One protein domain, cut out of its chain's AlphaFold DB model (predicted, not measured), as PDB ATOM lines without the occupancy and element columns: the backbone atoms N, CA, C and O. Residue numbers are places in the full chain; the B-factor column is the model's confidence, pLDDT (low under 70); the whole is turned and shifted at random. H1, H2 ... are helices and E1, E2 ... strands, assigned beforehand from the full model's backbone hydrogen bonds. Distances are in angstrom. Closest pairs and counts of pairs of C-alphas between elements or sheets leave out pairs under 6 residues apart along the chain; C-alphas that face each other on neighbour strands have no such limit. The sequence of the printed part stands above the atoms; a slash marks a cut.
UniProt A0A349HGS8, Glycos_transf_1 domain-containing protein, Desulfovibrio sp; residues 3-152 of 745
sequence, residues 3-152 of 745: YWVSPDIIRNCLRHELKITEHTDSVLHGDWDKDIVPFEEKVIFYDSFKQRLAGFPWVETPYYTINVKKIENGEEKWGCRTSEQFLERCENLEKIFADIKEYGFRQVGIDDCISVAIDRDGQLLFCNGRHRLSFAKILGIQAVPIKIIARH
ATOM      1  N   TYR A   3     -31.853  25.610 -38.518       88.25
ATOM      2  CA  TYR A   3     -30.436  25.952 -38.425       88.25
ATOM      3  C   TYR A   3     -29.626  25.057 -39.344       88.25
ATOM      4  O   TYR A   3     -29.972  23.896 -39.536       88.25
ATOM      5  N   TRP A   4     -28.528  25.577 -39.873       87.25
ATOM      6  CA  TRP A   4     -27.597  24.807 -40.686       87.25
ATOM      7  C   TRP A   4     -26.369  24.472 -39.859       87.25
ATOM      8  O   TRP A   4     -25.758  25.359 -39.267       87.25
ATOM      9  N   VAL A   5     -26.027  23.188 -39.797       89.50
ATOM     10  CA  VAL A   5     -24.868  22.704 -39.042       89.50
ATOM     11  C   VAL A   5     -24.114  21.647 -39.829       89.50
ATOM     12  O   VAL A   5     -24.694  20.965 -40.676       89.50
ATOM     13  N   SER A   6     -22.829  21.469 -39.524       89.44
ATOM     14  CA  SER A   6     -22.103  20.298 -40.016       89.44
ATOM     15  C   SER A   6     -22.709  19.014 -39.432       89.44
ATOM     16  O   SER A   6     -22.932  18.952 -38.220       89.44
ATOM     17  N   PRO A   7     -22.940  17.958 -40.232       92.19
ATOM     18  CA  PRO A   7     -23.282  16.639 -39.701       92.19
ATOM     19  C   PRO A   7     -22.287  16.132 -38.649       92.19
ATOM     20  O   PRO A   7     -22.666  15.366 -37.765       92.19
ATOM     21  N   ASP A   8     -21.023  16.558 -38.721       89.94
ATOM     22  CA  ASP A   8     -19.933  16.078 -37.865       89.94
ATOM     23  C   ASP A   8     -19.988  16.629 -36.437       89.94
ATOM     24  O   ASP A   8     -19.426  16.014 -35.533       89.94
ATOM     25  N   ILE A   9     -20.704  17.736 -36.208       90.75
ATOM     26  CA  ILE A   9     -20.930  18.255 -34.848       90.75
ATOM     27  C   ILE A   9     -22.098  17.557 -34.138       90.75
ATOM     28  O   ILE A   9     -22.327  17.775 -32.957       90.75
ATOM     29  N   ILE A  10     -22.845  16.699 -34.843       95.19
ATOM     30  CA  ILE A  10     -23.865  15.834 -34.247       95.19
ATOM     31  C   ILE A  10     -23.210  14.474 -33.996       95.19
ATOM     32  O   ILE A  10     -23.264  13.569 -34.840       95.19
ATOM     33  N   ARG A  11     -22.507  14.359 -32.867       94.75
ATOM     34  CA  ARG A  11     -21.680  13.184 -32.539       94.75
ATOM     35  C   ARG A  11     -22.408  12.158 -31.689       94.75
ATOM     36  O   ARG A  11     -22.243  10.958 -31.901       94.75
ATOM     37  N   ASN A  12     -23.238  12.625 -30.766       95.38
ATOM     38  CA  ASN A  12     -23.877  11.798 -29.755       95.38
ATOM     39  C   ASN A  12     -25.398  11.764 -29.922       95.38
ATOM     40  O   ASN A  12     -26.013  12.611 -30.572       95.38
ATOM     41  N   CYS A  13     -26.019  10.757 -29.320       93.69
ATOM     42  CA  CYS A  13     -27.464  10.644 -29.209       93.69
ATOM     43  C   CYS A  13     -27.852  10.073 -27.847       93.69
ATOM     44  O   CYS A  13     -27.090   9.340 -27.217       93.69
ATOM     45  N   LEU A  14     -29.060  10.397 -27.399       90.19
ATOM     46  CA  LEU A  14     -29.611   9.883 -26.146       90.19
ATOM     47  C   LEU A  14     -29.814   8.378 -26.248       90.19
ATOM     48  O   LEU A  14     -30.330   7.925 -27.268       90.19
ATOM     49  N   ARG A  15     -29.494   7.587 -25.215       84.81
ATOM     50  CA  ARG A  15     -29.771   6.137 -25.219       84.81
ATOM     51  C   ARG A  15     -31.268   5.853 -25.369       84.81
ATOM     52  O   ARG A  15     -31.650   4.973 -26.147       84.81
ATOM     53  N   HIS A  16     -32.110   6.669 -24.745       82.50
ATOM     54  CA  HIS A  16     -33.566   6.641 -24.885       82.50
ATOM     55  C   HIS A  16     -34.047   7.780 -25.796       82.50
ATOM     56  O   HIS A  16     -33.691   8.934 -25.590       82.50
ATOM     57  N   GLU A  17     -34.824   7.457 -26.837       77.00
ATOM     58  CA  GLU A  17     -35.304   8.458 -27.803       77.00
ATOM     59  C   GLU A  17     -36.335   9.401 -27.157       77.00
ATOM     60  O   GLU A  17     -37.283   8.945 -26.513       77.00
ATOM     61  N   LEU A  18     -36.178  10.712 -27.367       81.56
ATOM     62  CA  LEU A  18     -37.207  11.700 -27.037       81.56
ATOM     63  C   LEU A  18     -38.351  11.608 -28.049       81.56
ATOM     64  O   LEU A  18     -38.128  11.547 -29.261       81.56
ATOM     65  N   LYS A  19     -39.593  11.658 -27.567       75.62
ATOM     66  CA  LYS A  19     -40.763  11.708 -28.445       75.62
ATOM     67  C   LYS A  19     -40.939  13.119 -28.998       75.62
ATOM     68  O   LYS A  19     -41.405  14.018 -28.310       75.62
ATOM     69  N   ILE A  20     -40.604  13.303 -30.269       70.75
ATOM     70  CA  ILE A  20     -40.632  14.612 -30.948       70.75
ATOM     71  C   ILE A  20     -42.019  15.260 -30.896       70.75
ATOM     72  O   ILE A  20     -42.127  16.464 -30.714       70.75
ATOM     73  N   THR A  21     -43.093  14.474 -31.017       71.75
ATOM     74  CA  THR A  21     -44.476  14.981 -30.956       71.75
ATOM     75  C   THR A  21     -44.824  15.610 -29.609       71.75
ATOM     76  O   THR A  21     -45.769  16.384 -29.527       71.75
ATOM     77  N   GLU A  22     -44.079  15.272 -28.556       73.25
ATOM     78  CA  GLU A  22     -44.264  15.794 -27.201       73.25
ATOM     79  C   GLU A  22     -43.333  16.993 -26.917       73.25
ATOM     80  O   GLU A  22     -43.476  17.647 -25.886       73.25
ATOM     81  N   HIS A  23     -42.403  17.317 -27.830       75.38
ATOM     82  CA  HIS A  23     -41.371  18.333 -27.622       75.38
ATOM     83  C   HIS A  23     -41.192  19.230 -28.849       75.38
ATOM     84  O   HIS A  23     -40.594  18.849 -29.853       75.38
ATOM     85  N   THR A  24     -41.681  20.464 -28.744       78.94
ATOM     86  CA  THR A  24     -41.404  21.537 -29.705       78.94
ATOM     87  C   THR A  24     -40.828  22.716 -28.936       78.94
ATOM     88  O   THR A  24     -41.539  23.339 -28.153       78.94
ATOM     89  N   ASP A  25     -39.533  22.979 -29.123       82.44
ATOM     90  CA  ASP A  25     -38.790  24.053 -28.448       82.44
ATOM     91  C   ASP A  25     -38.874  24.004 -26.904       82.44
ATOM     92  O   ASP A  25     -38.993  25.018 -26.223       82.44
ATOM     93  N   SER A  26     -38.860  22.794 -26.334       90.94
ATOM     94  CA  SER A  26     -39.116  22.563 -24.905       90.94
ATOM     95  C   SER A  26     -37.881  22.761 -24.015       90.94
ATOM     96  O   SER A  26     -36.740  22.624 -24.455       90.94
ATOM     97  N   VAL A  27     -38.106  23.013 -22.724       95.00
ATOM     98  CA  VAL A  27     -37.053  23.014 -21.695       95.00
ATOM     99  C   VAL A  27     -37.163  21.735 -20.873       95.00
ATOM    100  O   VAL A  27     -38.181  21.508 -20.221       95.00
ATOM    101  N   LEU A  28     -36.137  20.884 -20.919       93.12
ATOM    102  CA  LEU A  28     -36.149  19.578 -20.253       93.12
ATOM    103  C   LEU A  28     -35.216  19.581 -19.043       93.12
ATOM    104  O   LEU A  28     -34.006  19.753 -19.178       93.12
ATOM    105  N   HIS A  29     -35.779  19.374 -17.855       93.19
ATOM    106  CA  HIS A  29     -35.033  19.308 -16.599       93.19
ATOM    107  C   HIS A  29     -34.526  17.888 -16.302       93.19
ATOM    108  O   HIS A  29     -35.072  16.903 -16.795       93.19
ATOM    109  N   GLY A  30     -33.532  17.790 -15.419       92.44
ATOM    110  CA  GLY A  30     -32.984  16.518 -14.948       92.44
ATOM    111  C   GLY A  30     -31.815  16.019 -15.795       92.44
ATOM    112  O   GLY A  30     -31.250  16.757 -16.587       92.44
ATOM    113  N   ASP A  31     -31.447  14.755 -15.606       93.88
ATOM    114  CA  ASP A  31     -30.224  14.162 -16.161       93.88
ATOM    115  C   ASP A  31     -30.440  13.402 -17.481       93.88
ATOM    116  O   ASP A  31     -29.721  12.450 -17.789       93.88
ATOM    117  N   TRP A  32     -31.448  13.805 -18.260       92.06
ATOM    118  CA  TRP A  32     -31.802  13.136 -19.516       92.06
ATOM    119  C   TRP A  32     -30.641  13.110 -20.514       92.06
ATOM    120  O   TRP A  32     -30.533  12.170 -21.289       92.06
ATOM    121  N   ASP A  33     -29.757  14.100 -20.459       94.12
ATOM    122  CA  ASP A  33     -28.616  14.309 -21.343       94.12
ATOM    123  C   ASP A  33     -27.328  13.582 -20.918       94.12
ATOM    124  O   ASP A  33     -26.334  13.654 -21.632       94.12
ATOM    125  N   LYS A  34     -27.314  12.870 -19.780       92.25
ATOM    126  CA  LYS A  34     -26.111  12.148 -19.313       92.25
ATOM    127  C   LYS A  34     -25.942  10.761 -19.929       92.25
ATOM    128  O   LYS A  34     -24.814  10.320 -20.136       92.25
ATOM    129  N   ASP A  35     -27.038  10.046 -20.176       92.19
ATOM    130  CA  ASP A  35     -26.992   8.706 -20.774       92.19
ATOM    131  C   ASP A  35     -26.970   8.810 -22.303       92.19
ATOM    132  O   ASP A  35     -27.969   8.589 -23.000       92.19
ATOM    133  N   ILE A  36     -25.807   9.211 -22.811       94.00
ATOM    134  CA  ILE A  36     -25.530   9.387 -24.233       94.00
ATOM    135  C   ILE A  36     -24.605   8.294 -24.755       94.00
ATOM    136  O   ILE A  36     -23.831   7.678 -24.023       94.00
ATOM    137  N   VAL A  37     -24.701   8.057 -26.055       94.81
ATOM    138  CA  VAL A  37     -23.849   7.131 -26.798       94.81
ATOM    139  C   VAL A  37     -23.485   7.748 -28.145       94.81
ATOM    140  O   VAL A  37     -24.302   8.501 -28.700       94.81
ATOM    141  N   PRO A  38     -22.311   7.414 -28.708       96.06
ATOM    142  CA  PRO A  38     -21.950   7.858 -30.044       96.06
ATOM    143  C   PRO A  38     -23.032   7.468 -31.056       96.06
ATOM    144  O   PRO A  38     -23.532   6.339 -31.059       96.06
ATOM    145  N   PHE A  39     -23.417   8.410 -31.918       95.38
ATOM    146  CA  PHE A  39     -24.427   8.194 -32.956       95.38
ATOM    147  C   PHE A  39     -24.052   7.009 -33.844       95.38
ATOM    148  O   PHE A  39     -24.895   6.160 -34.135       95.38
ATOM    149  N   GLU A  40     -22.781   6.946 -34.236       94.00
ATOM    150  CA  GLU A  40     -22.253   5.926 -35.139       94.00
ATOM    151  C   GLU A  40     -22.304   4.524 -34.522       94.00
ATOM    152  O   GLU A  40     -22.583   3.569 -35.236       94.00
ATOM    153  N   GLU A  41     -22.160   4.408 -33.197       91.06
ATOM    154  CA  GLU A  41     -22.267   3.135 -32.473       91.06
ATOM    155  C   GLU A  41     -23.725   2.733 -32.194       91.06
ATOM    156  O   GLU A  41     -24.092   1.560 -32.276       91.06
ATOM    157  N   LYS A  42     -24.588   3.697 -31.843       89.62
ATOM    158  CA  LYS A  42     -25.985   3.408 -31.479       89.62
ATOM    159  C   LYS A  42     -26.853   3.121 -32.696       89.62
ATOM    160  O   LYS A  42     -27.767   2.288 -32.653       89.62
ATOM    161  N   VAL A  43     -26.663   3.884 -33.766       91.75
ATOM    162  CA  VAL A  43     -27.547   3.843 -34.927       91.75
ATOM    163  C   VAL A  43     -27.120   2.691 -35.818       91.75
ATOM    164  O   VAL A  43     -26.400   2.871 -36.789       91.75
ATOM    165  N   ILE A  44     -27.662   1.504 -35.532       94.25
ATOM    166  CA  ILE A  44     -27.401   0.265 -36.286       94.25
ATOM    167  C   ILE A  44     -27.540   0.417 -37.810       94.25
ATOM    168  O   ILE A  44     -26.886  -0.290 -38.576       94.25
ATOM    169  N   PHE A  45     -28.389   1.346 -38.258       95.81
ATOM    170  CA  PHE A  45     -28.534   1.668 -39.671       95.81
ATOM    171  C   PHE A  45     -27.244   2.224 -40.290       95.81
ATOM    172  O   PHE A  45     -26.947   1.866 -41.419       95.81
ATOM    173  N   TYR A  46     -26.480   3.057 -39.580       96.25
ATOM    174  CA  TYR A  46     -25.257   3.681 -40.090       96.25
ATOM    175  C   TYR A  46     -24.228   2.630 -40.526       96.25
ATOM    176  O   TYR A  46     -23.837   2.592 -41.694       96.25
ATOM    177  N   ASP A  47     -23.877   1.707 -39.628       94.75
ATOM    178  CA  ASP A  47     -22.942   0.623 -39.941       94.75
ATOM    179  C   ASP A  47     -23.520  -0.391 -40.930       94.75
ATOM    180  O   ASP A  47     -22.823  -0.824 -41.848       94.75
ATOM    181  N   SER A  48     -24.809  -0.730 -40.811       96.75
ATOM    182  CA  SER A  48     -25.468  -1.632 -41.768       96.75
ATOM    183  C   SER A  48     -25.476  -1.053 -43.182       96.75
ATOM    184  O   SER A  48     -25.296  -1.785 -44.151       96.75
ATOM    185  N   PHE A  49     -25.641   0.265 -43.320       97.38
ATOM    186  CA  PHE A  49     -25.596   0.928 -44.617       97.38
ATOM    187  C   PHE A  49     -24.167   0.972 -45.173       97.38
ATOM    188  O   PHE A  49     -23.971   0.737 -46.361       97.38
ATOM    189  N   LYS A  50     -23.144   1.169 -44.329       96.19
ATOM    190  CA  LYS A  50     -21.737   1.013 -44.747       96.19
ATOM    191  C   LYS A  50     -21.432  -0.408 -45.234       96.19
ATOM    192  O   LYS A  50     -20.779  -0.560 -46.261       96.19
ATOM    193  N   GLN A  51     -21.931  -1.440 -44.548       96.00
ATOM    194  CA  GLN A  51     -21.821  -2.833 -45.009       96.00
ATOM    195  C   GLN A  51     -22.541  -3.036 -46.345       96.00
ATOM    196  O   GLN A  51     -21.982  -3.641 -47.259       96.00
ATOM    197  N   ARG A  52     -23.746  -2.471 -46.495       96.12
ATOM    198  CA  ARG A  52     -24.491  -2.506 -47.757       96.12
ATOM    199  C   ARG A  52     -23.682  -1.889 -48.904       96.12
ATOM    200  O   ARG A  52     -23.562  -2.509 -49.957       96.12
ATOM    201  N   LEU A  53     -23.065  -0.726 -48.681       95.56
ATOM    202  CA  LEU A  53     -22.175  -0.072 -49.651       95.56
ATOM    203  C   LEU A  53     -20.904  -0.884 -49.952       95.56
ATOM    204  O   LEU A  53     -20.359  -0.764 -51.046       95.56
ATOM    205  N   ALA A  54     -20.456  -1.729 -49.022       95.94
ATOM    206  CA  ALA A  54     -19.353  -2.670 -49.220       95.94
ATOM    207  C   ALA A  54     -19.763  -3.965 -49.960       95.94
ATOM    208  O   ALA A  54     -18.933  -4.855 -50.131       95.94
ATOM    209  N   GLY A  55     -21.020  -4.078 -50.409       95.38
ATOM    210  CA  GLY A  55     -21.513  -5.185 -51.235       95.38
ATOM    211  C   GLY A  55     -22.300  -6.262 -50.487       95.38
ATOM    212  O   GLY A  55     -22.774  -7.203 -51.122       95.38
ATOM    213  N   PHE A  56     -22.491  -6.132 -49.171       96.38
ATOM    214  CA  PHE A  56     -23.296  -7.088 -48.408       96.38
ATOM    215  C   PHE A  56     -24.774  -6.998 -48.830       96.38
ATOM    216  O   PHE A  56     -25.294  -5.891 -49.036       96.38
ATOM    217  N   PRO A  57     -25.488  -8.125 -48.981       96.50
ATOM    218  CA  PRO A  57     -26.916  -8.093 -49.259       96.50
ATOM    219  C   PRO A  57     -27.679  -7.631 -48.011       96.50
ATOM    220  O   PRO A  57     -27.286  -7.932 -46.885       96.50
ATOM    221  N   TRP A  58     -28.801  -6.924 -48.198       96.06
ATOM    222  CA  TRP A  58     -29.598  -6.403 -47.076       96.06
ATOM    223  C   TRP A  58     -29.934  -7.475 -46.049       96.06
ATOM    224  O   TRP A  58     -29.793  -7.219 -44.858       96.06
ATOM    225  N   VAL A  59     -30.292  -8.673 -46.512       95.62
ATOM    226  CA  VAL A  59     -30.693  -9.808 -45.671       95.62
ATOM    227  C   VAL A  59     -29.632 -10.259 -44.665       95.62
ATOM    228  O   VAL A  59     -29.981 -10.854 -43.651       95.62
ATOM    229  N   GLU A  60     -28.359  -9.938 -44.905       95.25
ATOM    230  CA  GLU A  60     -27.242 -10.246 -44.004       95.25
ATOM    231  C   GLU A  60     -26.898  -9.083 -43.064       95.25
ATOM    232  O   GLU A  60     -26.156  -9.258 -42.098       95.25
ATOM    233  N   THR A  61     -27.445  -7.890 -43.306       96.75
ATOM    234  CA  THR A  61     -27.143  -6.723 -42.475       96.75
ATOM    235  C   THR A  61     -27.840  -6.803 -41.107       96.75
ATOM    236  O   THR A  61     -28.990  -7.259 -41.002       96.75
ATOM    237  N   PRO A  62     -27.213  -6.282 -40.038       96.00
ATOM    238  CA  PRO A  62     -27.841  -6.188 -38.722       96.00
ATOM    239  C   PRO A  62     -29.150  -5.380 -38.721       96.00
ATOM    240  O   PRO A  62     -30.111  -5.751 -38.047       96.00
ATOM    241  N   TYR A  63     -29.228  -4.294 -39.501       95.94
ATOM    242  CA  TYR A  63     -30.449  -3.489 -39.629       95.94
ATOM    243  C   TYR A  63     -31.624  -4.311 -40.165       95.94
ATOM    244  O   TYR A  63     -32.726  -4.207 -39.627       95.94
ATOM    245  N   TYR A  64     -31.405  -5.140 -41.184       96.62
ATOM    246  CA  TYR A  64     -32.466  -5.974 -41.742       96.62
ATOM    247  C   TYR A  64     -32.874  -7.090 -40.786       96.62
ATOM    248  O   TYR A  64     -34.035  -7.169 -40.389       96.62
ATOM    249  N   THR A  65     -31.911  -7.913 -40.371       96.31
ATOM    250  CA  THR A  65     -32.165  -9.122 -39.570       96.31
ATOM    251  C   THR A  65     -32.904  -8.809 -38.269       96.31
ATOM    252  O   THR A  65     -33.866  -9.494 -37.916       96.31
ATOM    253  N   ILE A  66     -32.526  -7.730 -37.574       95.50
ATOM    254  CA  ILE A  66     -33.178  -7.328 -36.322       95.50
ATOM    255  C   ILE A  66     -34.604  -6.822 -36.551       95.50
ATOM    256  O   ILE A  66     -35.491  -7.128 -35.751       95.50
ATOM    257  N   ASN A  67     -34.844  -6.023 -37.593       95.88
ATOM    258  CA  ASN A  67     -36.174  -5.462 -37.833       95.88
ATOM    259  C   ASN A  67     -37.141  -6.503 -38.402       95.88
ATOM    260  O   ASN A  67     -38.278  -6.556 -37.942       95.88
ATOM    261  N   VAL A  68     -36.690  -7.377 -39.305       96.06
ATOM    262  CA  VAL A  68     -37.516  -8.475 -39.823       96.06
ATOM    263  C   VAL A  68     -37.908  -9.443 -38.715       96.06
ATOM    264  O   VAL A  68     -39.084  -9.756 -38.599       96.06
ATOM    265  N   LYS A  69     -36.993  -9.799 -37.804       96.31
ATOM    266  CA  LYS A  69     -37.339 -10.631 -36.639       96.31
ATOM    267  C   LYS A  69     -38.457 -10.021 -35.781       96.31
ATOM    268  O   LYS A  69     -39.287 -10.742 -35.241       96.31
ATOM    269  N   LYS A  70     -38.493  -8.691 -35.631       95.56
ATOM    270  CA  LYS A  70     -39.588  -8.000 -34.922       95.56
ATOM    271  C   LYS A  70     -40.898  -8.063 -35.709       95.56
ATOM    272  O   LYS A  70     -41.941  -8.305 -35.109       95.56
ATOM    273  N   ILE A  71     -40.830  -7.893 -37.029       95.38
ATOM    274  CA  ILE A  71     -41.985  -8.002 -37.931       95.38
ATOM    275  C   ILE A  71     -42.577  -9.414 -37.913       95.38
ATOM    276  O   ILE A  71     -43.783  -9.575 -37.754       95.38
ATOM    277  N   GLU A  72     -41.733 -10.442 -37.979       93.69
ATOM    278  CA  GLU A  72     -42.135 -11.850 -37.880       93.69
ATOM    279  C   GLU A  72     -42.768 -12.184 -36.520       93.69
ATOM    280  O   GLU A  72     -43.657 -13.029 -36.440       93.69
ATOM    281  N   ASN A  73     -42.378 -11.471 -35.458       95.19
ATOM    282  CA  ASN A  73     -43.004 -11.555 -34.135       95.19
ATOM    283  C   ASN A  73     -44.302 -10.726 -34.009       95.19
ATOM    284  O   ASN A  73     -44.852 -10.618 -32.912       95.19
ATOM    285  N   GLY A  74     -44.799 -10.141 -35.103       92.75
ATOM    286  CA  GLY A  74     -46.067  -9.409 -35.161       92.75
ATOM    287  C   GLY A  74     -45.972  -7.898 -34.927       92.75
ATOM    288  O   GLY A  74     -47.011  -7.244 -34.841       92.75
ATOM    289  N   GLU A  75     -44.772  -7.314 -34.823       94.69
ATOM    290  CA  GLU A  75     -44.615  -5.857 -34.718       94.69
ATOM    291  C   GLU A  75     -44.704  -5.172 -36.094       94.69
ATOM    292  O   GLU A  75     -43.983  -5.520 -37.023       94.69
ATOM    293  N   GLU A  76     -45.490  -4.105 -36.220       93.31
ATOM    294  CA  GLU A  76     -45.433  -3.243 -37.408       93.31
ATOM    295  C   GLU A  76     -44.254  -2.256 -37.302       93.31
ATOM    296  O   GLU A  76     -44.112  -1.537 -36.305       93.31
ATOM    297  N   LYS A  77     -43.395  -2.192 -38.329       90.88
ATOM    298  CA  LYS A  77     -42.235  -1.282 -38.370       90.88
ATOM    299  C   LYS A  77     -42.302  -0.347 -39.566       90.88
ATOM    300  O   LYS A  77     -42.137  -0.781 -40.697       90.88
ATOM    301  N   TRP A  78     -42.481   0.953 -39.313       88.62
ATOM    302  CA  TRP A  78     -42.550   1.990 -40.357       88.62
ATOM    303  C   TRP A  78     -43.542   1.653 -41.492       88.62
ATOM    304  O   TRP A  78     -43.250   1.914 -42.656       88.62
ATOM    305  N   GLY A  79     -44.689   1.053 -41.149       90.50
ATOM    306  CA  GLY A  79     -45.714   0.605 -42.102       90.50
ATOM    307  C   GLY A  79     -45.482  -0.786 -42.709       90.50
ATOM    308  O   GLY A  79     -46.354  -1.288 -43.412       90.50
ATOM    309  N   CYS A  80     -44.342  -1.431 -42.440       92.94
ATOM    310  CA  CYS A  80     -44.039  -2.782 -42.914       92.94
ATOM    311  C   CYS A  80     -44.584  -3.837 -41.939       92.94
ATOM    312  O   CYS A  80     -44.298  -3.786 -40.737       92.94
ATOM    313  N   ARG A  81     -45.326  -4.811 -42.477       95.00
ATOM    314  CA  ARG A  81     -45.879  -5.980 -41.769       95.00
ATOM    315  C   ARG A  81     -45.327  -7.315 -42.267       95.00
ATOM    316  O   ARG A  81     -45.605  -8.339 -41.653       95.00
ATOM    317  N   THR A  82     -44.561  -7.317 -43.356       96.38
ATOM    318  CA  THR A  82     -43.872  -8.511 -43.867       96.38
ATOM    319  C   THR A  82     -42.394  -8.220 -44.130       96.38
ATOM    320  O   THR A  82     -41.983  -7.057 -44.227       96.38
ATOM    321  N   SER A  83     -41.584  -9.275 -44.224       94.50
ATOM    322  CA  SER A  83     -40.158  -9.176 -44.550       94.50
ATOM    323  C   SER A  83     -39.942  -8.612 -45.957       94.50
ATOM    324  O   SER A  83     -39.050  -7.790 -46.149       94.50
ATOM    325  N   GLU A  84     -40.804  -8.956 -46.917       95.69
ATOM    326  CA  GLU A  84     -40.753  -8.452 -48.294       95.69
ATOM    327  C   GLU A  84     -40.998  -6.942 -48.347       95.69
ATOM    328  O   GLU A  84     -40.226  -6.213 -48.966       95.69
ATOM    329  N   GLN A  85     -42.014  -6.447 -47.627       95.94
ATOM    330  CA  GLN A  85     -42.274  -5.006 -47.513       95.94
ATOM    331  C   GLN A  85     -41.093  -4.264 -46.875       95.94
ATOM    332  O   GLN A  85     -40.806  -3.114 -47.212       95.94
ATOM    333  N   PHE A  86     -40.408  -4.903 -45.924       96.31
ATOM    334  CA  PHE A  86     -39.234  -4.315 -45.290       96.31
ATOM    335  C   PHE A  86     -38.011  -4.308 -46.219       96.31
ATOM    336  O   PHE A  86     -37.246  -3.341 -46.208       96.31
ATOM    337  N   LEU A  87     -37.837  -5.344 -47.043       96.06
ATOM    338  CA  LEU A  87     -36.798  -5.386 -48.071       96.06
ATOM    339  C   LEU A  87     -37.010  -4.283 -49.113       96.06
ATOM    340  O   LEU A  87     -36.085  -3.516 -49.365       96.06
ATOM    341  N   GLU A  88     -38.236  -4.122 -49.620       95.94
ATOM    342  CA  GLU A  88     -38.594  -3.042 -50.552       95.94
ATOM    343  C   GLU A  88     -38.295  -1.659 -49.946       95.94
ATOM    344  O   GLU A  88     -37.732  -0.774 -50.599       95.94
ATOM    345  N   ARG A  89     -38.593  -1.472 -48.654       95.25
ATOM    346  CA  ARG A  89     -38.215  -0.255 -47.926       95.25
ATOM    347  C   ARG A  89     -36.699  -0.040 -47.916       95.25
ATOM    348  O   ARG A  89     -36.261   1.097 -48.082       95.25
ATOM    349  N   CYS A  90     -35.907  -1.085 -47.692       95.50
ATOM    350  CA  CYS A  90     -34.445  -0.999 -47.692       95.50
ATOM    351  C   CYS A  90     -33.893  -0.636 -49.080       95.50
ATOM    352  O   CYS A  90     -33.031   0.235 -49.186       95.50
ATOM    353  N   GLU A  91     -34.444  -1.217 -50.144       94.12
ATOM    354  CA  GLU A  91     -34.111  -0.855 -51.527       94.12
ATOM    355  C   GLU A  91     -34.483   0.602 -51.837       94.12
ATOM    356  O   GLU A  91     -33.736   1.323 -52.500       94.12
ATOM    357  N   ASN A  92     -35.607   1.094 -51.307       94.06
ATOM    358  CA  ASN A  92     -35.976   2.500 -51.448       94.06
ATOM    359  C   ASN A  92     -35.006   3.447 -50.713       94.06
ATOM    360  O   ASN A  92     -34.757   4.558 -51.175       94.06
ATOM    361  N   LEU A  93     -34.412   3.017 -49.594       94.12
ATOM    362  CA  LEU A  93     -33.368   3.789 -48.911       94.12
ATOM    363  C   LEU A  93     -32.092   3.905 -49.757       94.12
ATOM    364  O   LEU A  93     -31.437   4.944 -49.706       94.12
ATOM    365  N   GLU A  94     -31.758   2.891 -50.562       95.00
ATOM    366  CA  GLU A  94     -30.656   2.988 -51.531       95.00
ATOM    367  C   GLU A  94     -30.949   4.016 -52.624       95.00
ATOM    368  O   GLU A  94     -30.054   4.782 -52.979       95.00
ATOM    369  N   LYS A  95     -32.199   4.093 -53.107       93.81
ATOM    370  CA  LYS A  95     -32.619   5.130 -54.066       93.81
ATOM    371  C   LYS A  95     -32.449   6.527 -53.472       93.81
ATOM    372  O   LYS A  95     -31.804   7.366 -54.081       93.81
ATOM    373  N   ILE A  96     -32.914   6.743 -52.239       92.56
ATOM    374  CA  ILE A  96     -32.747   8.030 -51.539       92.56
ATOM    375  C   ILE A  96     -31.262   8.370 -51.350       92.56
ATOM    376  O   ILE A  96     -30.863   9.520 -51.518       92.56
ATOM    377  N   PHE A  97     -30.424   7.393 -50.996       94.56
ATOM    378  CA  PHE A  97     -28.985   7.619 -50.882       94.56
ATOM    379  C   PHE A  97     -28.347   7.979 -52.228       94.56
ATOM    380  O   PHE A  97     -27.529   8.896 -52.281       94.56
ATOM    381  N   ALA A  98     -28.718   7.281 -53.304       93.81
ATOM    382  CA  ALA A  98     -28.261   7.586 -54.655       93.81
ATOM    383  C   ALA A  98     -28.692   8.998 -55.077       93.81
ATOM    384  O   ALA A  98     -27.858   9.758 -55.565       93.81
ATOM    385  N   ASP A  99     -29.933   9.387 -54.774       90.44
ATOM    386  CA  ASP A  99     -30.447  10.729 -55.034       90.44
ATOM    387  C   ASP A  99     -29.658  11.792 -54.263       90.44
ATOM    388  O   ASP A  99     -29.260  12.794 -54.843       90.44
ATOM    389  N   ILE A 100     -29.366  11.588 -52.974       90.88
ATOM    390  CA  ILE A 100     -28.559  12.547 -52.197       90.88
ATOM    391  C   ILE A 100     -27.119  12.601 -52.721       90.88
ATOM    392  O   ILE A 100     -26.499  13.663 -52.741       90.88
ATOM    393  N   LYS A 101     -26.571  11.467 -53.161       91.06
ATOM    394  CA  LYS A 101     -25.231  11.402 -53.748       91.06
ATOM    395  C   LYS A 101     -25.157  12.157 -55.079       91.06
ATOM    396  O   LYS A 101     -24.154  12.816 -55.332       91.06
ATOM    397  N   GLU A 102     -26.187  12.064 -55.916       88.44
ATOM    398  CA  GLU A 102     -26.231  12.725 -57.225       88.44
ATOM    399  C   GLU A 102     -26.650  14.202 -57.122       88.44
ATOM    400  O   GLU A 102     -26.015  15.091 -57.696       88.44
ATOM    401  N   TYR A 103     -27.702  14.476 -56.354       83.75
ATOM    402  CA  TYR A 103     -28.380  15.769 -56.286       83.75
ATOM    403  C   TYR A 103     -28.078  16.564 -55.016       83.75
ATOM    404  O   TYR A 103     -28.575  17.673 -54.889       83.75
ATOM    405  N   GLY A 104     -27.247  16.063 -54.103       86.50
ATOM    406  CA  GLY A 104     -26.944  16.729 -52.835       86.50
ATOM    407  C   GLY A 104     -28.048  16.580 -51.782       86.50
ATOM    408  O   GLY A 104     -29.060  15.903 -51.970       86.50
ATOM    409  N   PHE A 105     -27.838  17.191 -50.613       86.81
ATOM    410  CA  PHE A 105     -28.787  17.091 -49.506       86.81
ATOM    411  C   PHE A 105     -30.031  17.952 -49.763       86.81
ATOM    412  O   PHE A 105     -29.964  19.186 -49.785       86.81
ATOM    413  N   ARG A 106     -31.182  17.288 -49.913       83.00
ATOM    414  CA  ARG A 106     -32.477  17.926 -50.168       83.00
ATOM    415  C   ARG A 106     -33.462  17.670 -49.037       83.00
ATOM    416  O   ARG A 106     -33.678  16.527 -48.638       83.00
ATOM    417  N   GLN A 107     -34.104  18.737 -48.570       81.62
ATOM    418  CA  GLN A 107     -35.173  18.665 -47.578       81.62
ATOM    419  C   GLN A 107     -36.525  19.039 -48.197       81.62
ATOM    420  O   GLN A 107     -36.710  20.153 -48.667       81.62
ATOM    421  N   VAL A 108     -37.500  18.129 -48.172       74.06
ATOM    422  CA  VAL A 108     -38.771  18.316 -48.906       74.06
ATOM    423  C   VAL A 108     -39.875  18.958 -48.045       74.06
ATOM    424  O   VAL A 108     -40.914  19.359 -48.556       74.06
ATOM    425  N   GLY A 109     -39.655  19.127 -46.738       74.50
ATOM    426  CA  GLY A 109     -40.608  19.800 -45.856       74.50
ATOM    427  C   GLY A 109     -40.069  20.026 -44.450       74.50
ATOM    428  O   GLY A 109     -39.073  19.430 -44.056       74.50
ATOM    429  N   ILE A 110     -40.727  20.879 -43.668       73.38
ATOM    430  CA  ILE A 110     -40.269  21.282 -42.329       73.38
ATOM    431  C   ILE A 110     -40.177  20.075 -41.376       73.38
ATOM    432  O   ILE A 110     -39.202  19.951 -40.636       73.38
ATOM    433  N   ASP A 111     -41.133  19.149 -41.410       71.94
ATOM    434  CA  ASP A 111     -41.140  17.939 -40.560       71.94
ATOM    435  C   ASP A 111     -40.072  16.911 -40.943       71.94
ATOM    436  O   ASP A 111     -39.818  15.948 -40.221       71.94
ATOM    437  N   ASP A 112     -39.390  17.172 -42.052       74.75
ATOM    438  CA  ASP A 112     -38.356  16.334 -42.626       74.75
ATOM    439  C   ASP A 112     -36.943  16.653 -42.090       74.75
ATOM    440  O   ASP A 112     -35.984  15.942 -42.405       74.75
ATOM    441  N   CYS A 113     -36.799  17.701 -41.266       83.44
ATOM    442  CA  CYS A 113     -35.531  18.093 -40.640       83.44
ATOM    443  C   CYS A 113     -34.948  16.991 -39.742       83.44
ATOM    444  O   CYS A 113     -35.658  16.336 -38.970       83.44
ATOM    445  N   ILE A 114     -33.615  16.906 -39.723       91.81
ATOM    446  CA  ILE A 114     -32.903  16.255 -38.619       91.81
ATOM    447  C   ILE A 114     -33.228  17.038 -37.342       91.81
ATOM    448  O   ILE A 114     -33.167  18.264 -37.315       91.81
ATOM    449  N   SER A 115     -33.631  16.341 -36.288       93.44
ATOM    450  CA  SER A 115     -34.025  16.973 -35.027       93.44
ATOM    451  C   SER A 115     -32.976  16.682 -33.967       93.44
ATOM    452  O   SER A 115     -32.548  15.532 -33.835       93.44
ATOM    453  N   VAL A 116     -32.590  17.704 -33.208       95.44
ATOM    454  CA  VAL A 116     -31.590  17.625 -32.138       95.44
ATOM    455  C   VAL A 116     -32.109  18.259 -30.848       95.44
ATOM    456  O   VAL A 116     -32.975  19.135 -30.876       95.44
ATOM    457  N   ALA A 117     -31.573  17.829 -29.715       95.94
ATOM    458  CA  ALA A 117     -31.680  18.527 -28.440       95.94
ATOM    459  C   ALA A 117     -30.321  19.140 -28.082       95.94
ATOM    460  O   ALA A 117     -29.291  18.646 -28.537       95.94
ATOM    461  N   ILE A 118     -30.322  20.201 -27.279       97.06
ATOM    462  CA  ILE A 118     -29.095  20.782 -26.728       97.06
ATOM    463  C   ILE A 118     -28.965  20.365 -25.270       97.06
ATOM    464  O   ILE A 118     -29.874  20.621 -24.470       97.06
ATOM    465  N   ASP A 119     -27.852  19.714 -24.946       97.00
ATOM    466  CA  ASP A 119     -27.550  19.252 -23.593       97.00
ATOM    467  C   ASP A 119     -27.161  20.395 -22.638       97.00
ATOM    468  O   ASP A 119     -27.257  21.582 -22.964       97.00
ATOM    469  N   ARG A 120     -26.748  20.053 -21.413       97.12
ATOM    470  CA  ARG A 120     -26.324  21.031 -20.402       97.12
ATOM    471  C   ARG A 120     -25.063  21.823 -20.741       97.12
ATOM    472  O   ARG A 120     -24.859  22.894 -20.158       97.12
ATOM    473  N   ASP A 121     -24.225  21.295 -21.620       96.69
ATOM    474  CA  ASP A 121     -22.935  21.860 -22.001       96.69
ATOM    475  C   ASP A 121     -22.970  22.518 -23.387       96.69
ATOM    476  O   ASP A 121     -21.992  23.151 -23.775       96.69
ATOM    477  N   GLY A 122     -24.111  22.472 -24.077       96.75
ATOM    478  CA  GLY A 122     -24.322  23.107 -25.374       96.75
ATOM    479  C   GLY A 122     -24.084  22.189 -26.571       96.75
ATOM    480  O   GLY A 122     -24.042  22.674 -27.695       96.75
ATOM    481  N   GLN A 123     -23.918  20.884 -26.363       97.00
ATOM    482  CA  GLN A 123     -23.681  19.928 -27.444       97.00
ATOM    483  C   GLN A 123     -24.990  19.521 -28.118       97.00
ATOM    484  O   GLN A 123     -26.057  19.465 -27.496       97.00
ATOM    485  N   LEU A 124     -24.902  19.195 -29.409       96.50
ATOM    486  CA  LEU A 124     -26.049  18.745 -30.192       96.50
ATOM    487  C   LEU A 124     -26.227  17.231 -30.060       96.50
ATOM    488  O   LEU A 124     -25.454  16.442 -30.604       96.50
ATOM    489  N   LEU A 125     -27.306  16.824 -29.396       95.94
ATOM    490  CA  LEU A 125     -27.698  15.428 -29.265       95.94
ATOM    491  C   LEU A 125     -28.727  15.070 -30.332       95.94
ATOM    492  O   LEU A 125     -29.799  15.671 -30.413       95.94
ATOM    493  N   PHE A 126     -28.425  14.065 -31.149       95.94
ATOM    494  CA  PHE A 126     -29.353  13.575 -32.163       95.94
ATOM    495  C   PHE A 126     -30.624  12.987 -31.529       95.94
ATOM    496  O   PHE A 126     -30.552  12.119 -30.654       95.94
ATOM    497  N   CYS A 127     -31.783  13.405 -32.047       92.44
ATOM    498  CA  CYS A 127     -33.098  12.901 -31.647       92.44
ATOM    499  C   CYS A 127     -33.802  12.147 -32.784       92.44
ATOM    500  O   CYS A 127     -34.344  11.067 -32.559       92.44
ATOM    501  N   ASN A 128     -33.815  12.693 -34.008       90.88
ATOM    502  CA  ASN A 128     -34.506  12.070 -35.145       90.88
ATOM    503  C   ASN A 128     -33.923  12.452 -36.509       90.88
ATOM    504  O   ASN A 128     -33.237  13.460 -36.646       90.88
ATOM    505  N   GLY A 129     -34.239  11.649 -37.529       90.69
ATOM    506  CA  GLY A 129     -33.716  11.785 -38.889       90.69
ATOM    507  C   GLY A 129     -32.545  10.842 -39.165       90.69
ATOM    508  O   GLY A 129     -31.626  11.204 -39.891       90.69
ATOM    509  N   ARG A 130     -32.560   9.637 -38.568       92.25
ATOM    510  CA  ARG A 130     -31.395   8.731 -38.505       92.25
ATOM    511  C   ARG A 130     -30.846   8.382 -39.885       92.25
ATOM    512  O   ARG A 130     -29.647   8.458 -40.089       92.25
ATOM    513  N   HIS A 131     -31.729   8.091 -40.844       92.75
ATOM    514  CA  HIS A 131     -31.341   7.783 -42.223       92.75
ATOM    515  C   HIS A 131     -30.640   8.971 -42.886       92.75
ATOM    516  O   HIS A 131     -29.549   8.810 -43.415       92.75
ATOM    517  N   ARG A 132     -31.206  10.180 -42.771       92.19
ATOM    518  CA  ARG A 132     -30.627  11.401 -43.354       92.19
ATOM    519  C   ARG A 132     -29.282  11.761 -42.754       92.19
ATOM    520  O   ARG A 132     -28.364  12.066 -43.506       92.19
ATOM    521  N   LEU A 133     -29.162  11.720 -41.426       94.94
ATOM    522  CA  LEU A 133     -27.891  12.018 -40.774       94.94
ATOM    523  C   LEU A 133     -26.832  10.969 -41.136       94.94
ATOM    524  O   LEU A 133     -25.702  11.340 -41.438       94.94
ATOM    525  N   SER A 134     -27.200   9.682 -41.193       96.38
ATOM    526  CA  SER A 134     -26.300   8.628 -41.670       96.38
ATOM    527  C   SER A 134     -25.841   8.882 -43.107       96.38
ATOM    528  O   SER A 134     -24.645   8.839 -43.367       96.38
ATOM    529  N   PHE A 135     -26.754   9.200 -44.029       95.56
ATOM    530  CA  PHE A 135     -26.400   9.507 -45.418       95.56
ATOM    531  C   PHE A 135     -25.496  10.734 -45.522       95.56
ATOM    532  O   PHE A 135     -24.486  10.684 -46.217       95.56
ATOM    533  N   ALA A 136     -25.818  11.806 -44.795       93.75
ATOM    534  CA  ALA A 136     -25.032  13.031 -44.785       93.75
ATOM    535  C   ALA A 136     -23.597  12.794 -44.294       93.75
ATOM    536  O   ALA A 136     -22.659  13.237 -44.954       93.75
ATOM    537  N   LYS A 137     -23.425  12.047 -43.192       95.06
ATOM    538  CA  LYS A 137     -22.107  11.663 -42.661       95.06
ATOM    539  C   LYS A 137     -21.330  10.779 -43.641       95.06
ATOM    540  O   LYS A 137     -20.192  11.090 -43.965       95.06
ATOM    541  N   ILE A 138     -21.959   9.728 -44.183       96.06
ATOM    542  CA  ILE A 138     -21.314   8.799 -45.133       96.06
ATOM    543  C   ILE A 138     -20.855   9.519 -46.410       96.06
ATOM    544  O   ILE A 138     -19.787   9.219 -46.937       96.06
ATOM    545  N   LEU A 139     -21.650  10.465 -46.915       93.56
ATOM    546  CA  LEU A 139     -21.333  11.239 -48.119       93.56
ATOM    547  C   LEU A 139     -20.417  12.444 -47.848       93.56
ATOM    548  O   LEU A 139     -20.011  13.119 -48.792       93.56
ATOM    549  N   GLY A 140     -20.101  12.744 -46.584       90.62
ATOM    550  CA  GLY A 140     -19.312  13.919 -46.211       90.62
ATOM    551  C   GLY A 140     -19.980  15.250 -46.582       90.62
ATOM    552  O   GLY A 140     -19.275  16.210 -46.930       90.62
ATOM    553  N   ILE A 141     -21.319  15.297 -46.539       89.12
ATOM    554  CA  ILE A 141     -22.130  16.505 -46.763       89.12
ATOM    555  C   ILE A 141     -21.691  17.587 -45.782       89.12
ATOM    556  O   ILE A 141     -21.508  17.335 -44.596       89.12
ATOM    557  N   GLN A 142     -21.520  18.811 -46.280       85.00
ATOM    558  CA  GLN A 142     -20.900  19.870 -45.486       85.00
ATOM    559  C   GLN A 142     -21.866  20.442 -44.448       85.00
ATOM    560  O   GLN A 142     -21.475  20.707 -43.317       85.00
ATOM    561  N   ALA A 143     -23.125  20.646 -44.816       87.56
ATOM    562  CA  ALA A 143     -24.113  21.222 -43.923       87.56
ATOM    563  C   ALA A 143     -25.469  20.558 -44.121       87.56
ATOM    564  O   ALA A 143     -25.861  20.229 -45.242       87.56
ATOM    565  N   VAL A 144     -26.193  20.381 -43.024       89.19
ATOM    566  CA  VAL A 144     -27.556  19.860 -43.020       89.19
ATOM    567  C   VAL A 144     -28.472  20.782 -42.224       89.19
ATOM    568  O   VAL A 144     -28.039  21.379 -41.233       89.19
ATOM    569  N   PRO A 145     -29.741  20.898 -42.636       89.25
ATOM    570  CA  PRO A 145     -30.743  21.639 -41.900       89.25
ATOM    571  C   PRO A 145     -31.220  20.817 -40.701       89.25
ATOM    572  O   PRO A 145     -31.592  19.642 -40.821       89.25
ATOM    573  N   ILE A 146     -31.248  21.457 -39.539       91.06
ATOM    574  CA  ILE A 146     -31.698  20.875 -38.283       91.06
ATOM    575  C   ILE A 146     -32.805  21.703 -37.631       91.06
ATOM    576  O   ILE A 146     -32.933  22.912 -37.839       91.06
ATOM    577  N   LYS A 147     -33.563  21.041 -36.759       92.06
ATOM    578  CA  LYS A 147     -34.424  21.670 -35.758       92.06
ATOM    579  C   LYS A 147     -33.923  21.358 -34.362       92.06
ATOM    580  O   LYS A 147     -33.632  20.205 -34.056       92.06
ATOM    581  N   ILE A 148     -33.932  22.367 -33.502       93.81
ATOM    582  CA  ILE A 148     -33.735  22.185 -32.066       93.81
ATOM    583  C   ILE A 148     -35.111  21.950 -31.435       93.81
ATOM    584  O   ILE A 148     -35.991  22.801 -31.557       93.81
ATOM    585  N   ILE A 149     -35.311  20.792 -30.801       93.44
ATOM    586  CA  ILE A 149     -36.604  20.405 -30.202       93.44
ATOM    587  C   ILE A 149     -36.638  20.563 -28.682       93.44
ATOM    588  O   ILE A 149     -37.716  20.697 -28.104       93.44
ATOM    589  N   ALA A 150     -35.472  20.558 -28.036       94.75
ATOM    590  CA  ALA A 150     -35.346  20.702 -26.595       94.75
ATOM    591  C   ALA A 150     -34.007  21.334 -26.201       94.75
ATOM    592  O   ALA A 150     -33.010  21.169 -26.907       94.75
ATOM    593  N   ARG A 151     -33.980  22.024 -25.057       96.81
ATOM    594  CA  ARG A 151     -32.759  22.542 -24.421       96.81
ATOM    595  C   ARG A 151     -32.722  22.195 -22.940       96.81
ATOM    596  O   ARG A 151     -33.755  22.202 -22.266       96.81
ATOM    597  N   HIS A 152     -31.525  21.950 -22.422       97.50
ATOM    598  CA  HIS A 152     -31.303  21.803 -20.991       97.50
ATOM    599  C   HIS A 152     -31.274  23.184 -20.282       97.50
ATOM    600  O   HIS A 152     -30.680  24.131 -20.808       97.50
TER     601      HIS A 152
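This is residues 3 to 152 of the 745 residues of the protein "Glycos_transf_1 domain-containing protein" of Desulfovibrio sp (UniProt A0A349HGS8). A strongly twisted sheet of six strands makes one end of the domain, three crossed helices H2, H3 and H4 make the other, and H5 sits between them near the middle. H3 and the long H4 form a helical hairpin at the end away from the sheet, while residues 15 to 35 make a long loop between E2 and E3. The printed part has 150 residues with five named helices and six named strands, in the order E1 E2 E3 H1 H2 H3 H4 E4 E5 H5 E6. The sheet is mixed, in the order E1 E6 E4 E5 E2 E3, and the class is mixed, helices and strands. The whole is compact, with a radius of gyration of the C-alphas of 15.9 A, and spans 42 by 37 by 26 A.

The sheet runs, strand beside strand, E1, residues 3 to 5, E6, residues 144 to 151, E4, residues 114 to 118, E5, residues 124 to 128, E2, residues 12 to 14, and E3, residues 36 to 38. E1 and E3 are its edge strands. E6 and E4 are parallel, with N 116 and O 147 at 2.8 A. E1 and E6 are antiparallel, with N 144 and O 5 at 2.8 A. The pairing of E6 is staggered: its residues 144 to 146 pair with E1 and its residues 146 to 151 with E4. E4 and E5 are an antiparallel hairpin, with N 125 and O 117 at 2.8 A. E5 and E2 meet only at a point, where C-alphas 126 and 13 face each other at 4.6 A. E2 and E3 are an antiparallel hairpin, with N 13 and O 37 at 2.9 A. H1, residues 39 to 42, is on the sheet at a height of 8.3 A, only just over E2, with 3 of its C-alphas falling on that strand. H5, residues 130 to 138, only grazes the sheet, with its residues 130 to 137. The hub is H2, residues 44 to 53, which touches H1, H5 and H3, residues 62 to 72. H2 and H5 stand at a steep tilt of 48 degrees, the same way, with the C-alphas of Tyr 46 and Ser 134 closest at 5.3 A. H2 and H3 stand at a steep tilt of 63 degrees, opposite ways, with the C-alphas of Phe 45 and Tyr 63 closest at 5.5 A. H1 and H2 only just touch, with 3 pairs of C-alphas within 8 A, and only at the corner; the C-alphas of Glu 40 and Tyr 46 are closest at 6.2 A. H4, residues 83 to 103, touches H3 with residues 83 to 87 alone, and the two are a helical hairpin; the C-alphas of Val 68 and Ser 83 are closest at 5.5 A. Their tilt of 36 degrees, opposite ways, is only just steep. H4 and H5 are close but not clearly touching, with the C-alphas of Phe 97 and Phe 135 closest at 6.3 A. In H2, H3, H4 and H5 every O i to N i+4 pair is within hydrogen-bond range; H1 is too short for such a pair.

E1 begins at C-alpha 3, at (-30.436, 25.952, -38.425). E6 is 19.5 A long, E4 13.3 A and E5 11.9 A; E2 and E3 are three residues each. H4 is 30.0 A long, from C-alpha 83 at (-40.158, -9.176, -44.550) to C-alpha 103. H3 is 15.4 A long, H2 14.4 A and H5 12.1 A. E6 ends at C-alpha 151, at (-32.759, 22.542, -24.421).

The two C-alphas farthest apart are those of His 29 and Gly 55, 44.5 A. The printed part has no cut. The one long link is E2 to E3, 21 residues, in which residues 26 to 27 pair, parallel, with residues 150 to 151 of E6. The mean pLDDT of the printed part is 91.6, and no printed residue is under 70.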